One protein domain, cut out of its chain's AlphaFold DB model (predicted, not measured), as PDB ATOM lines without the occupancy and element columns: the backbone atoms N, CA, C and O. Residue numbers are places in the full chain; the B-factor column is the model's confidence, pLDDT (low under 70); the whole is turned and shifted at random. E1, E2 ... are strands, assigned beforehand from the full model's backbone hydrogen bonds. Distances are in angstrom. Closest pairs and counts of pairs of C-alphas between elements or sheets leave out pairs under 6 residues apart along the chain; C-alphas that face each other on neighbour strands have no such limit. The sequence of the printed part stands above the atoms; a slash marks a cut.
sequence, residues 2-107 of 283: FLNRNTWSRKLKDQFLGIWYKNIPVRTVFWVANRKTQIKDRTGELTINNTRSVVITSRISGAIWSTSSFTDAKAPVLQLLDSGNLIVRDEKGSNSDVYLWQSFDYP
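This is residues 2 to 107 of the 283 residues of an uncharacterized protein of Capsicum chinense (UniProt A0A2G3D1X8). With little regular structure, this is a loose body of three small antiparallel sheets, the hairpins E1-E2 and E6-E7 and the meander E3-E4-E5, each strand the antiparallel neighbour of the one before; residues 2 to 11 stick out as a tail. The 106 printed residues include seven strands, E1 to E7 in order, holding 32 residues, and no named helix: all strand. The radius of gyration is 17.9 A for the C-alphas, which span 75 by 34 by 17 A.

Past the tail, find C-alpha 18 at (-135.372, -50.622, 138.503), beginning E1, residues 18 to 20, 6.7 A; E2, 29 to 32, runs 7.6 A. E3, 44 to 48, runs 13.5 A, E4, 54 to 58, 13.6 A, and E5, 62 to 66, 11.2 A. E6, 76 to 80, runs 13.4 A and E7, 86 to 90, 13.7 A, ending at (-130.450, -70.307, 128.099).

Look for N and O within hydrogen-bond range: N 45 and O 57, 2.9 A, in hairpin E3-E4, at 153 degrees; N 58 and O 62, 2.8 A, in E4-E5; N 19 and O 31, 2.9 A, in E1-E2; N 79 and O 87, 2.9 A, in E6-E7. E1 and E2 are apart from E3 to E7. The closest C-alphas of E3 and E6, Ile 48 and Pro 76, are 7.8 A apart.

The farthest C-alphas, Phe 2 and Ser 94, are 74.9 A apart. The printed part has no cut; link E2 to E3 is long. Residues 2 to 13 and 94 to 97 have pLDDT under 70.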
ATOM      1  N   PHE A   2    -160.139 -31.920 175.367       22.09
ATOM      2  CA  PHE A   2    -159.868 -31.954 173.930       22.09
ATOM      3  C   PHE A   2    -159.146 -33.239 173.485       22.09
ATOM      4  O   PHE A   2    -158.259 -33.744 174.164       22.09
ATOM      5  N   LEU A   3    -159.547 -33.745 172.317       24.31
ATOM      6  CA  LEU A   3    -158.799 -34.694 171.495       24.31
ATOM      7  C   LEU A   3    -157.813 -33.901 170.634       24.31
ATOM      8  O   LEU A   3    -158.221 -32.921 170.015       24.31
ATOM      9  N   ASN A   4    -156.581 -34.382 170.479       21.45
ATOM     10  CA  ASN A   4    -155.905 -34.223 169.196       21.45
ATOM     11  C   ASN A   4    -155.123 -35.495 168.850       21.45
ATOM     12  O   ASN A   4    -154.033 -35.757 169.355       21.45
ATOM     13  N   ARG A   5    -155.757 -36.329 168.017       28.97
ATOM     14  CA  ARG A   5    -155.137 -37.458 167.328       28.97
ATOM     15  C   ARG A   5    -154.400 -36.897 166.114       28.97
ATOM     16  O   ARG A   5    -155.034 -36.666 165.093       28.97
ATOM     17  N   ASN A   6    -153.079 -36.775 166.185       27.56
ATOM     18  CA  ASN A   6    -152.265 -36.771 164.972       27.56
ATOM     19  C   ASN A   6    -151.751 -38.191 164.741       27.56
ATOM     20  O   ASN A   6    -150.744 -38.638 165.285       27.56
ATOM     21  N   THR A   7    -152.534 -38.922 163.955       29.78
ATOM     22  CA  THR A   7    -152.174 -40.190 163.331       29.78
ATOM     23  C   THR A   7    -150.932 -40.002 162.464       29.78
ATOM     24  O   THR A   7    -150.998 -39.385 161.404       29.78
ATOM     25  N   TRP A   8    -149.810 -40.584 162.879       32.53
ATOM     26  CA  TRP A   8    -148.685 -40.854 161.989       32.53
ATOM     27  C   TRP A   8    -149.102 -41.947 161.001       32.53
ATOM     28  O   TRP A   8    -148.964 -43.138 161.282       32.53
ATOM     29  N   SER A   9    -149.623 -41.571 159.832       32.03
ATOM     30  CA  SER A   9    -149.651 -42.498 158.704       32.03
ATOM     31  C   SER A   9    -148.220 -42.609 158.176       32.03
ATOM     32  O   SER A   9    -147.722 -41.794 157.403       32.03
ATOM     33  N   ARG A  10    -147.498 -43.629 158.640       39.47
ATOM     34  CA  ARG A  10    -146.248 -44.057 158.011       39.47
ATOM     35  C   ARG A  10    -146.608 -44.590 156.623       39.47
ATOM     36  O   ARG A  10    -146.864 -45.781 156.471       39.47
ATOM     37  N   LYS A  11    -146.702 -43.700 155.630       45.00
ATOM     38  CA  LYS A  11    -146.945 -44.066 154.231       45.00
ATOM     39  C   LYS A  11    -145.841 -45.055 153.840       45.00
ATOM     40  O   LYS A  11    -144.657 -44.718 153.900       45.00
ATOM     41  N   LEU A  12    -146.205 -46.308 153.563       55.09
ATOM     42  CA  LEU A  12    -145.279 -47.276 152.976       55.09
ATOM     43  C   LEU A  12    -144.757 -46.642 151.684       55.09
ATOM     44  O   LEU A  12    -145.556 -46.211 150.859       55.09
ATOM     45  N   LYS A  13    -143.433 -46.497 151.559       65.19
ATOM     46  CA  LYS A  13    -142.826 -46.023 150.313       65.19
ATOM     47  C   LYS A  13    -143.089 -47.074 149.244       65.19
ATOM     48  O   LYS A  13    -142.798 -48.248 149.478       65.19
ATOM     49  N   ASP A  14    -143.625 -46.643 148.113       76.62
ATOM     50  CA  ASP A  14    -143.883 -47.517 146.976       76.62
ATOM     51  C   ASP A  14    -142.557 -48.117 146.485       76.62
ATOM     52  O   ASP A  14    -141.552 -47.415 146.338       76.62
ATOM     53  N   GLN A  15    -142.524 -49.441 146.307       87.44
ATOM     54  CA  GLN A  15    -141.314 -50.167 145.927       87.44
ATOM     55  C   GLN A  15    -141.392 -50.665 144.483       87.44
ATOM     56  O   GLN A  15    -142.377 -51.270 144.047       87.44
ATOM     57  N   PHE A  16    -140.300 -50.446 143.756       91.69
ATOM     58  CA  PHE A  16    -140.142 -50.820 142.358       91.69
ATOM     59  C   PHE A  16    -138.775 -51.456 142.127       91.69
ATOM     60  O   PHE A  16    -137.775 -51.029 142.710       91.69
ATOM     61  N   LEU A  17    -138.724 -52.441 141.233       94.00
ATOM     62  CA  LEU A  17    -137.475 -52.948 140.686       94.00
ATOM     63  C   LEU A  17    -137.071 -52.073 139.501       94.00
ATOM     64  O   LEU A  17    -137.800 -51.990 138.511       94.00
ATOM     65  N   GLY A  18    -135.897 -51.452 139.580       95.44
ATOM     66  CA  GLY A  18    -135.372 -50.622 138.503       95.44
ATOM     67  C   GLY A  18    -133.862 -50.712 138.362       95.44
ATOM     68  O   GLY A  18    -133.172 -51.213 139.247       95.44
ATOM     69  N   ILE A  19    -133.363 -50.208 137.238       97.88
ATOM     70  CA  ILE A  19    -131.940 -50.152 136.901       97.88
ATOM     71  C   ILE A  19    -131.542 -48.678 136.778       97.88
ATOM     72  O   ILE A  19    -132.257 -47.871 136.175       97.88
ATOM     73  N   TRP A  20    -130.412 -48.319 137.384       96.75
ATOM     74  CA  TRP A  20    -129.870 -46.961 137.404       96.75
ATOM     75  C   TRP A  20    -128.359 -46.963 137.168       96.75
ATOM     76  O   TRP A  20    -127.693 -47.992 137.275       96.75
ATOM     77  N   TYR A  21    -127.806 -45.793 136.856       94.88
ATOM     78  CA  TYR A  21    -126.366 -45.623 136.666       94.88
ATOM     79  C   TYR A  21    -125.615 -45.742 137.997       94.88
ATOM     80  O   TYR A  21    -125.824 -44.935 138.899       94.88
ATOM     81  N   LYS A  22    -124.707 -46.720 138.108       92.75
ATOM     82  CA  LYS A  22    -123.898 -46.946 139.319       92.75
ATOM     83  C   LYS A  22    -122.916 -45.804 139.611       92.75
ATOM     84  O   LYS A  22    -122.725 -45.452 140.766       92.75
ATOM     85  N   ASN A  23    -122.309 -45.235 138.566       88.44
ATOM     86  CA  ASN A  23    -121.205 -44.272 138.683       88.44
ATOM     87  C   ASN A  23    -121.663 -42.801 138.622       88.44
ATOM     88  O   ASN A  23    -120.837 -41.910 138.444       88.44
ATOM     89  N   ILE A  24    -122.969 -42.541 138.724       92.62
ATOM     90  CA  ILE A  24    -123.545 -41.192 138.760       92.62
ATOM     91  C   ILE A  24    -124.087 -40.968 140.179       92.62
ATOM     92  O   ILE A  24    -124.933 -41.750 140.612       92.62
ATOM     93  N   PRO A  25    -123.641 -39.927 140.910       90.50
ATOM     94  CA  PRO A  25    -124.036 -39.722 142.308       90.50
ATOM     95  C   PRO A  25    -125.525 -39.393 142.454       90.50
ATOM     96  O   PRO A  25    -126.161 -39.770 143.437       90.50
ATOM     97  N   VAL A  26    -126.106 -38.719 141.458       90.94
ATOM     98  CA  VAL A  26    -127.546 -38.462 141.396       90.94
ATOM     99  C   VAL A  26    -128.249 -39.706 140.867       90.94
ATOM    100  O   VAL A  26    -128.066 -40.092 139.707       90.94
ATOM    101  N   ARG A  27    -129.095 -40.324 141.700       92.06
ATOM    102  CA  ARG A  27    -129.833 -41.543 141.347       92.06
ATOM    103  C   ARG A  27    -130.681 -41.323 140.092       92.06
ATOM    104  O   ARG A  27    -131.766 -40.759 140.150       92.06
ATOM    105  N   THR A  28    -130.183 -41.816 138.963       94.88
ATOM    106  CA  THR A  28    -130.828 -41.678 137.654       94.88
ATOM    107  C   THR A  28    -131.288 -43.053 137.184       94.88
ATOM    108  O   THR A  28    -130.497 -43.835 136.654       94.88
ATOM    109  N   VAL A  29    -132.559 -43.369 137.424       96.19
ATOM    110  CA  VAL A  29    -133.193 -44.617 136.975       96.19
ATOM    111  C   VAL A  29    -133.529 -44.492 135.489       96.19
ATOM    112  O   VAL A  29    -134.039 -43.461 135.067       96.19
ATOM    113  N   PHE A  30    -133.235 -45.519 134.693       96.00
ATOM    114  CA  PHE A  30    -133.549 -45.533 133.255       96.00
ATOM    115  C   PHE A  30    -134.497 -46.666 132.850       96.00
ATOM    116  O   PHE A  30    -135.052 -46.648 131.753       96.00
ATOM    117  N   TRP A  31    -134.688 -47.658 133.720       97.75
ATOM    118  CA  TRP A  31    -135.589 -48.777 133.475       97.75
ATOM    119  C   TRP A  31    -136.262 -49.223 134.770       97.75
ATOM    120  O   TRP A  31    -135.639 -49.197 135.831       97.75
ATOM    121  N   VAL A  32    -137.528 -49.624 134.684       97.38
ATOM    122  CA  VAL A  32    -138.342 -50.096 135.811       97.38
ATOM    123  C   VAL A  32    -139.200 -51.258 135.313       97.38
ATOM    124  O   VAL A  32    -139.899 -51.106 134.314       97.38
ATOM    125  N   ALA A  33    -139.173 -52.400 136.002       95.88
ATOM    126  CA  ALA A  33    -139.915 -53.595 135.594       95.88
ATOM    127  C   ALA A  33    -141.422 -53.438 135.851       95.88
ATOM    128  O   ALA A  33    -142.255 -53.453 134.946       95.88
ATOM    129  N   ASN A  34    -141.782 -53.224 137.115       94.44
ATOM    130  CA  ASN A  34    -143.154 -53.241 137.608       94.44
ATOM    131  C   ASN A  34    -143.788 -51.838 137.637       94.44
ATOM    132  O   ASN A  34    -144.461 -51.474 138.597       94.44
ATOM    133  N   ARG A  35    -143.608 -51.046 136.568       93.94
ATOM    134  CA  ARG A  35    -144.099 -49.648 136.479       93.94
ATOM    135  C   ARG A  35    -145.585 -49.486 136.785       93.94
ATOM    136  O   ARG A  35    -145.994 -48.457 137.295       93.94
ATOM    137  N   LYS A  36    -146.404 -50.475 136.418       91.81
ATOM    138  CA  LYS A  36    -147.867 -50.421 136.571       91.81
ATOM    139  C   LYS A  36    -148.355 -50.890 137.940       91.81
ATOM    140  O   LYS A  36    -149.467 -50.546 138.325       91.81
ATOM    141  N   THR A  37    -147.548 -51.678 138.647       89.94
ATOM    142  CA  THR A  37    -147.971 -52.362 139.869       89.94
ATOM    143  C   THR A  37    -146.852 -52.292 140.894       89.94
ATOM    144  O   THR A  37    -145.854 -53.005 140.803       89.94
ATOM    145  N   GLN A  38    -147.014 -51.421 141.882       87.38
ATOM    146  CA  GLN A  38    -146.055 -51.275 142.973       87.38
ATOM    147  C   GLN A  38    -146.005 -52.513 143.878       87.38
ATOM    148  O   GLN A  38    -147.011 -53.199 144.084       87.38
ATOM    149  N   ILE A  39    -144.851 -52.740 144.500       88.38
ATOM    150  CA  ILE A  39    -144.720 -53.669 145.622       88.38
ATOM    151  C   ILE A  39    -145.225 -52.948 146.879       88.38
ATOM    152  O   ILE A  39    -144.652 -51.947 147.305       88.38
ATOM    153  N   LYS A  40    -146.331 -53.436 147.454       83.19
ATOM    154  CA  LYS A  40    -146.969 -52.863 148.660       83.19
ATOM    155  C   LYS A  40    -146.371 -53.371 149.978       83.19
ATOM    156  O   LYS A  40    -146.759 -52.922 151.053       83.19
ATOM    157  N   ASP A  41    -145.452 -54.321 149.890       78.00
ATOM    158  CA  ASP A  41    -144.786 -54.962 151.020       78.00
ATOM    159  C   ASP A  41    -143.413 -54.324 151.279       78.00
ATOM    160  O   ASP A  41    -142.889 -53.572 150.457       78.00
ATOM    161  N   ARG A  42    -142.811 -54.613 152.434       79.56
ATOM    162  CA  ARG A  42    -141.444 -54.192 152.763       79.56
ATOM    163  C   ARG A  42    -140.397 -54.919 151.931       79.56
ATOM    164  O   ARG A  42    -139.317 -54.366 151.750       79.56
ATOM    165  N   THR A  43    -140.706 -56.125 151.465       81.81
ATOM    166  CA  THR A  43    -139.792 -56.976 150.703       81.81
ATOM    167  C   THR A  43    -140.448 -57.447 149.414       81.81
ATOM    168  O   THR A  43    -141.574 -57.949 149.440       81.81
ATOM    169  N   GLY A  44    -139.723 -57.318 148.306       88.00
ATOM    170  CA  GLY A  44    -140.017 -57.988 147.044       88.00
ATOM    171  C   GLY A  44    -138.875 -58.927 146.672       88.00
ATOM    172  O   GLY A  44    -137.724 -58.674 147.028       88.00
ATOM    173  N   GLU A  45    -139.195 -60.003 145.967       92.12
ATOM    174  CA  GLU A  45    -138.235 -61.007 145.518       92.12
ATOM    175  C   GLU A  45    -138.288 -61.125 143.992       92.12
ATOM    176  O   GLU A  45    -139.367 -61.164 143.403       92.12
ATOM    177  N   LEU A  46    -137.117 -61.145 143.350       94.56
ATOM    178  CA  LEU A  46    -136.959 -61.355 141.912       94.56
ATOM    179  C   LEU A  46    -136.354 -62.740 141.692       94.56
ATOM    180  O   LEU A  46    -135.201 -62.967 142.054       94.56
ATOM    181  N   THR A  47    -137.112 -63.646 141.084       94.69
ATOM    182  CA  THR A  47    -136.684 -65.033 140.848       94.69
ATOM    183  C   THR A  47    -137.064 -65.509 139.456       94.69
ATOM    184  O   THR A  47    -137.905 -64.915 138.778       94.69
ATOM    185  N   ILE A  48    -136.433 -66.601 139.020       94.31
ATOM    186  CA  ILE A  48    -136.938 -67.414 137.915       94.31
ATOM    187  C   ILE A  48    -137.743 -68.551 138.540       94.31
ATOM    188  O   ILE A  48    -137.205 -69.329 139.326       94.31
ATOM    189  N   ASN A  49    -139.033 -68.623 138.231       91.00
ATOM    190  CA  ASN A  49    -139.922 -69.617 138.827       91.00
ATOM    191  C   ASN A  49    -139.828 -70.986 138.117       91.00
ATOM    192  O   ASN A  49    -139.118 -71.169 137.127       91.00
ATOM    193  N   ASN A  50    -140.602 -71.958 138.602       88.44
ATOM    194  CA  ASN A  50    -140.696 -73.301 138.020       88.44
ATOM    195  C   ASN A  50    -141.234 -73.325 136.576       88.44
ATOM    196  O   ASN A  50    -140.907 -74.241 135.828       88.44
ATOM    197  N   THR A  51    -142.008 -72.316 136.158       88.69
ATOM    198  CA  THR A  51    -142.441 -72.142 134.761       88.69
ATOM    199  C   THR A  51    -141.398 -71.427 133.905       88.69
ATOM    200  O   THR A  51    -141.714 -71.015 132.789       88.69
ATOM    201  N   ARG A  52    -140.161 -71.257 134.396       91.69
ATOM    202  CA  ARG A  52    -139.063 -70.588 133.682       91.69
ATOM    203  C   ARG A  52    -139.430 -69.167 133.255       91.69
ATOM    204  O   ARG A  52    -139.036 -68.729 132.187       91.69
ATOM    205  N   SER A  53    -140.204 -68.456 134.064       94.06
ATOM    206  CA  SER A  53    -140.502 -67.032 133.885       94.06
ATOM    207  C   SER A  53    -139.725 -66.227 134.912       94.06
ATOM    208  O   SER A  53    -139.560 -66.675 136.046       94.06
ATOM    209  N   VAL A  54    -139.292 -65.020 134.553       96.06
ATOM    210  CA  VAL A  54    -138.799 -64.059 135.548       96.06
ATOM    211  C   VAL A  54    -140.014 -63.458 136.236       96.06
ATOM    212  O   VAL A  54    -140.910 -62.957 135.555       96.06
ATOM    213  N   VAL A  55    -140.060 -63.509 137.565       96.25
ATOM    214  CA  VAL A  55    -141.203 -63.054 138.362       96.25
ATOM    215  C   VAL A  55    -140.726 -62.153 139.494       96.25
ATOM    216  O   VAL A  55    -139.737 -62.445 140.164       96.25
ATOM    217  N   ILE A  56    -141.460 -61.062 139.712       95.06
ATOM    218  CA  ILE A  56    -141.370 -60.245 140.922       95.06
ATOM    219  C   ILE A  56    -142.526 -60.643 141.827       95.06
ATOM    220  O   ILE A  56    -143.693 -60.463 141.460       95.06
ATOM    221  N   THR A  57    -142.213 -61.161 143.007       92.81
ATOM    222  CA  THR A  57    -143.198 -61.557 144.013       92.81
ATOM    223  C   THR A  57    -143.096 -60.698 145.268       92.81
ATOM    224  O   THR A  57    -142.080 -60.073 145.569       92.81
ATOM    225  N   SER A  58    -144.193 -60.658 146.010       89.19
ATOM    226  CA  SER A  58    -144.308 -60.072 147.339       89.19
ATOM    227  C   SER A  58    -145.074 -61.042 148.230       89.19
ATOM    228  O   SER A  58    -145.984 -61.723 147.754       89.19
ATOM    229  N   ARG A  59    -144.764 -61.080 149.531       83.81
ATOM    230  CA  ARG A  59    -145.466 -61.975 150.465       83.81
ATOM    231  C   ARG A  59    -146.946 -61.626 150.593       83.81
ATOM    232  O   ARG A  59    -147.767 -62.517 150.757       83.81
ATOM    233  N   ILE A  60    -147.276 -60.336 150.509       81.81
ATOM    234  CA  ILE A  60    -148.649 -59.841 150.666       81.81
ATOM    235  C   ILE A  60    -149.430 -59.931 149.352       81.81
ATOM    236  O   ILE A  60    -150.605 -60.281 149.356       81.81
ATOM    237  N   SER A  61    -148.807 -59.563 148.229       80.50
ATOM    238  CA  SER A  61    -149.510 -59.404 146.945       80.50
ATOM    239  C   SER A  61    -149.331 -60.576 145.977       80.50
ATOM    240  O   SER A  61    -149.933 -60.562 144.909       80.50
ATOM    241  N   GLY A  62    -148.517 -61.579 146.319       87.88
ATOM    242  CA  GLY A  62    -148.182 -62.668 145.402       87.88
ATOM    243  C   GLY A  62    -147.338 -62.171 144.225       87.88
ATOM    244  O   GLY A  62    -146.430 -61.360 144.411       87.88
ATOM    245  N   ALA A  63    -147.615 -62.659 143.014       91.00
ATOM    246  CA  ALA A  63    -146.920 -62.235 141.797       91.00
ATOM    247  C   ALA A  63    -147.391 -60.844 141.336       91.00
ATOM    248  O   ALA A  63    -148.570 -60.626 141.073       91.00
ATOM    249  N   ILE A  64    -146.451 -59.906 141.218       92.81
ATOM    250  CA  ILE A  64    -146.700 -58.496 140.869       92.81
ATOM    251  C   ILE A  64    -146.414 -58.228 139.390       92.81
ATOM    252  O   ILE A  64    -147.087 -57.418 138.751       92.81
ATOM    253  N   TRP A  65    -145.387 -58.883 138.852       95.12
ATOM    254  CA  TRP A  65    -144.944 -58.739 137.471       95.12
ATOM    255  C   TRP A  65    -144.262 -60.027 137.025       95.12
ATOM    256  O   TRP A  65    -143.569 -60.659 137.823       95.12
ATOM    257  N   SER A  66    -144.427 -60.397 135.759       95.31
ATOM    258  CA  SER A  66    -143.737 -61.540 135.173       95.31
ATOM    259  C   SER A  66    -143.482 -61.353 133.682       95.31
ATOM    260  O   SER A  66    -144.222 -60.644 132.995       95.31
ATOM    261  N   THR A  67    -142.463 -62.035 133.169       94.81
ATOM    262  CA  THR A  67    -142.285 -62.252 131.726       94.81
ATOM    263  C   THR A  67    -143.209 -63.364 131.220       94.81
ATOM    264  O   THR A  67    -143.855 -64.061 132.007       94.81
ATOM    265  N   SER A  68    -143.234 -63.582 129.902       92.00
ATOM    266  CA  SER A  68    -143.699 -64.850 129.330       92.00
ATOM    267  C   SER A  68    -142.851 -66.029 129.837       92.00
ATOM    268  O   SER A  68    -141.752 -65.850 130.372       92.00
ATOM    269  N   SER A  69    -143.396 -67.241 129.733       91.25
ATOM    270  CA  SER A  69    -142.693 -68.484 130.072       91.25
ATOM    271  C   SER A  69    -141.738 -68.894 128.956       91.25
ATOM    272  O   SER A  69    -142.094 -68.829 127.779       91.25
ATOM    273  N   PHE A  70    -140.536 -69.331 129.336       89.94
ATOM    274  CA  PHE A  70    -139.526 -69.859 128.419       89.94
ATOM    275  C   PHE A  70    -139.517 -71.393 128.501       89.94
ATOM    276  O   PHE A  70    -138.588 -71.995 129.041       89.94
ATOM    277  N   THR A  71    -140.590 -72.039 128.035       83.25
ATOM    278  CA  THR A  71    -140.814 -73.487 128.220       83.25
ATOM    279  C   THR A  71    -139.686 -74.349 127.667       83.25
ATOM    280  O   THR A  71    -139.326 -75.340 128.303       83.25
ATOM    281  N   ASP A  72    -139.083 -73.935 126.556       85.69
ATOM    282  CA  ASP A  72    -138.034 -74.692 125.863       85.69
ATOM    283  C   ASP A  72    -136.634 -74.470 126.459       85.69
ATOM    284  O   ASP A  72    -135.686 -75.172 126.103       85.69
ATOM    285  N   ALA A  73    -136.493 -73.516 127.387       88.44
ATOM    286  CA  ALA A  73    -135.214 -73.203 128.007       88.44
ATOM    287  C   ALA A  73    -134.790 -74.315 128.974       88.44
ATOM    288  O   ALA A  73    -135.541 -74.715 129.865       88.44
ATOM    289  N   LYS A  74    -133.555 -74.797 128.852       89.75
ATOM    290  CA  LYS A  74    -133.019 -75.854 129.721       89.75
ATOM    291  C   LYS A  74    -132.504 -75.296 131.044       89.75
ATOM    292  O   LYS A  74    -132.759 -75.881 132.095       89.75
ATOM    293  N   ALA A  75    -131.790 -74.176 130.988       90.94
ATOM    294  CA  ALA A  75    -131.182 -73.499 132.126       90.94
ATOM    295  C   ALA A  75    -131.250 -71.970 131.927       90.94
ATOM    296  O   ALA A  75    -130.255 -71.351 131.546       90.94
ATOM    297  N   PRO A  76    -132.424 -71.346 132.144       92.94
ATOM    298  CA  PRO A  76    -132.571 -69.901 132.011       92.94
ATOM    299  C   PRO A  76    -131.777 -69.161 133.096       92.94
ATOM    300  O   PRO A  76    -131.896 -69.462 134.284       92.94
ATOM    301  N   VAL A  77    -131.008 -68.156 132.685       93.44
ATOM    302  CA  VAL A  77    -130.209 -67.294 133.566       93.44
ATOM    303  C   VAL A  77    -130.564 -65.837 133.308       93.44
ATOM    304  O   VAL A  77    -130.607 -65.398 132.159       93.44
ATOM    305  N   LEU A  78    -130.791 -65.086 134.388       95.50
ATOM    306  CA  LEU A  78    -130.995 -63.640 134.357       95.50
ATOM    307  C   LEU A  78    -129.641 -62.930 134.490       95.50
ATOM    308  O   LEU A  78    -128.911 -63.165 135.454       95.50
ATOM    309  N   GLN A  79    -129.307 -62.052 133.547       95.69
ATOM    310  CA  GLN A  79    -128.007 -61.381 133.502       95.69
ATOM    311  C   GLN A  79    -128.158 -59.905 133.132       95.69
ATOM    312  O   GLN A  79    -128.825 -59.569 132.158       95.69
ATOM    313  N   LEU A  80    -127.506 -59.015 133.885       97.19
ATOM    314  CA  LEU A  80    -127.369 -57.605 133.519       97.19
ATOM    315  C   LEU A  80    -126.069 -57.412 132.729       97.19
ATOM    316  O   LEU A  80    -124.992 -57.713 133.238       97.19
ATOM    317  N   LEU A  81    -126.174 -56.929 131.492       96.12
ATOM    318  CA  LEU A  81    -125.027 -56.628 130.634       96.12
ATOM    319  C   LEU A  81    -124.455 -55.231 130.922       96.12
ATOM    320  O   LEU A  81    -125.171 -54.349 131.397       96.12
ATOM    321  N   ASP A  82    -123.205 -54.988 130.516       93.25
ATOM    322  CA  ASP A  82    -122.541 -53.673 130.626       93.25
ATOM    323  C   ASP A  82    -123.272 -52.553 129.866       93.25
ATOM    324  O   ASP A  82    -123.145 -51.376 130.195       93.25
ATOM    325  N   SER A  83    -124.076 -52.908 128.858       93.88
ATOM    326  CA  SER A  83    -124.951 -51.968 128.150       93.88
ATOM    327  C   SER A  83    -126.127 -51.467 129.001       93.88
ATOM    328  O   SER A  83    -126.811 -50.529 128.595       93.88
ATOM    329  N   GLY A  84    -126.391 -52.097 130.148       95.88
ATOM    330  CA  GLY A  84    -127.588 -51.894 130.966       95.88
ATOM    331  C   GLY A  84    -128.781 -52.758 130.547       95.88
ATOM    332  O   GLY A  84    -129.845 -52.655 131.160       95.88
ATOM    333  N   ASN A  85    -128.632 -53.606 129.523       97.75
ATOM    334  CA  ASN A  85    -129.675 -54.540 129.105       97.75
ATOM    335  C   ASN A  85    -129.748 -55.716 130.090       97.75
ATOM    336  O   ASN A  85    -128.764 -56.433 130.278       97.75
ATOM    337  N   LEU A  86    -130.903 -55.903 130.722       97.69
ATOM    338  CA  LEU A  86    -131.190 -57.055 131.568       97.69
ATOM    339  C   LEU A  86    -131.792 -58.129 130.672       97.69
ATOM    340  O   LEU A  86    -132.859 -57.918 130.105       97.69
ATOM    341  N   ILE A  87    -131.107 -59.254 130.531       96.50
ATOM    342  CA  ILE A  87    -131.467 -60.314 129.594       96.50
ATOM    343  C   ILE A  87    -131.778 -61.615 130.319       96.50
ATOM    344  O   ILE A  87    -131.280 -61.869 131.418       96.50
ATOM    345  N   VAL A  88    -132.549 -62.467 129.655       95.56
ATOM    346  CA  VAL A  88    -132.651 -63.889 129.970       95.56
ATOM    347  C   VAL A  88    -132.054 -64.672 128.809       95.56
ATOM    348  O   VAL A  88    -132.464 -64.483 127.664       95.56
ATOM    349  N   ARG A  89    -131.101 -65.556 129.098       93.12
ATOM    350  CA  ARG A  89    -130.505 -66.484 128.120       93.12
ATOM    351  C   ARG A  89    -130.578 -67.918 128.634       93.12
ATOM    352  O   ARG A  89    -130.630 -68.122 129.844       93.12
ATOM    353  N   ASP A  90    -130.564 -68.893 127.731       92.12
ATOM    354  CA  ASP A  90    -130.450 -70.307 128.099       92.12
ATOM    355  C   ASP A  90    -128.975 -70.725 128.112       92.12
ATOM    356  O   ASP A  90    -128.323 -70.770 127.073       92.12
ATOM    357  N   GLU A  91    -128.435 -71.030 129.290       89.19
ATOM    358  CA  GLU A  91    -127.033 -71.430 129.447       89.19
ATOM    359  C   GLU A  91    -126.718 -72.785 128.802       89.19
ATOM    360  O   GLU A  91    -125.593 -73.010 128.363       89.19
ATOM    361  N   LYS A  92    -127.708 -73.682 128.715       86.44
ATOM    362  CA  LYS A  92    -127.551 -75.028 128.135       86.44
ATOM    363  C   LYS A  92    -128.256 -75.174 126.781       86.44
ATOM    364  O   LYS A  92    -128.409 -76.295 126.281       86.44
ATOM    365  N   GLY A  93    -128.721 -74.064 126.211       79.06
ATOM    366  CA  GLY A  93    -129.392 -74.016 124.916       79.06
ATOM    367  C   GLY A  93    -128.413 -74.193 123.755       79.06
ATOM    368  O   GLY A  93    -127.221 -73.930 123.884       79.06
ATOM    369  N   SER A  94    -128.915 -74.626 122.596       69.19
ATOM    370  CA  SER A  94    -128.104 -74.782 121.377       69.19
ATOM    371  C   SER A  94    -127.675 -73.451 120.752       69.19
ATOM    372  O   SER A  94    -126.800 -73.448 119.893       69.19
ATOM    373  N   ASN A  95    -128.286 -72.334 121.158       69.25
ATOM    374  CA  ASN A  95    -128.054 -71.019 120.573       69.25
ATOM    375  C   ASN A  95    -127.908 -69.963 121.683       69.25
ATOM    376  O   ASN A  95    -128.858 -69.254 122.017       69.25
ATOM    377  N   SER A  96    -126.721 -69.895 122.295       62.53
ATOM    378  CA  SER A  96    -126.421 -69.016 123.439       62.53
ATOM    379  C   SER A  96    -126.552 -67.520 123.138       62.53
ATOM    380  O   SER A  96    -126.664 -66.718 124.065       62.53
ATOM    381  N   ASP A  97    -126.546 -67.149 121.855       69.31
ATOM    382  CA  ASP A  97    -126.544 -65.757 121.397       69.31
ATOM    383  C   ASP A  97    -127.954 -65.161 121.255       69.31
ATOM    384  O   ASP A  97    -128.103 -63.958 121.031       69.31
ATOM    385  N   VAL A  98    -129.005 -65.976 121.405       84.81
ATOM    386  CA  VAL A  98    -130.399 -65.526 121.321       84.81
ATOM    387  C   VAL A  98    -130.965 -65.318 122.722       84.81
ATOM    388  O   VAL A  98    -131.040 -66.240 123.534       84.81
ATOM    389  N   TYR A  99    -131.401 -64.092 123.006       92.12
ATOM    390  CA  TYR A  99    -132.072 -63.777 124.263       92.12
ATOM    391  C   TYR A  99    -133.515 -64.281 124.238       92.12
ATOM    392  O   TYR A  99    -134.262 -64.016 123.299       92.12
ATOM    393  N   LEU A 100    -133.918 -64.966 125.307       93.44
ATOM    394  CA  LEU A 100    -135.302 -65.379 125.549       93.44
ATOM    395  C   LEU A 100    -136.184 -64.175 125.912       93.44
ATOM    396  O   LEU A 100    -137.375 -64.144 125.616       93.44
ATOM    397  N   TRP A 101    -135.581 -63.183 126.568       95.62
ATOM    398  CA  TRP A 101    -136.198 -61.913 126.936       95.62
ATOM    399  C   TRP A 101    -135.116 -60.857 127.170       95.62
ATOM    400  O   TRP A 101    -134.002 -61.194 127.578       95.62
ATOM    401  N   GLN A 102    -135.438 -59.582 126.961       97.06
ATOM    402  CA  GLN A 102    -134.540 -58.473 127.274       97.06
ATOM    403  C   GLN A 102    -135.299 -57.211 127.703       97.06
ATOM    404  O   GLN A 102    -136.353 -56.888 127.155       97.06
ATOM    405  N   SER A 103    -134.745 -56.446 128.642       98.06
ATOM    406  CA  SER A 103    -135.357 -55.203 129.126       98.06
ATOM    407  C   SER A 103    -135.411 -54.117 128.056       98.06
ATOM    408  O   SER A 103    -136.318 -53.287 128.069       98.06
ATOM    409  N   PHE A 104    -134.484 -54.140 127.095       98.00
ATOM    410  CA  PHE A 104    -134.441 -53.176 125.993       98.00
ATOM    411  C   PHE A 104    -135.647 -53.261 125.043       98.00
ATOM    412  O   PHE A 104    -135.943 -52.283 124.357       98.00
ATOM    413  N   ASP A 105    -136.368 -54.384 125.041       97.94
ATOM    414  CA  ASP A 105    -137.633 -54.554 124.316       97.94
ATOM    415  C   ASP A 105    -138.823 -53.891 125.035       97.94
ATOM    416  O   ASP A 105    -139.854 -53.619 124.420       97.94
ATOM    417  N   TYR A 106    -138.663 -53.562 126.321       97.25
ATOM    418  CA  TYR A 106    -139.690 -52.977 127.184       97.25
ATOM    419  C   TYR A 106    -139.164 -51.706 127.874       97.25
ATOM    420  O   TYR A 106    -139.006 -51.687 129.099       97.25
ATOM    421  N   PRO A 107    -138.850 -50.644 127.108       97.25
ATOM    422  CA  PRO A 107    -138.320 -49.397 127.652       97.25
ATOM    423  C   PRO A 107    -139.267 -48.703 128.645       97.25
ATOM    424  O   PRO A 107    -140.492 -48.840 128.582       97.25
TER     425      PRO A 107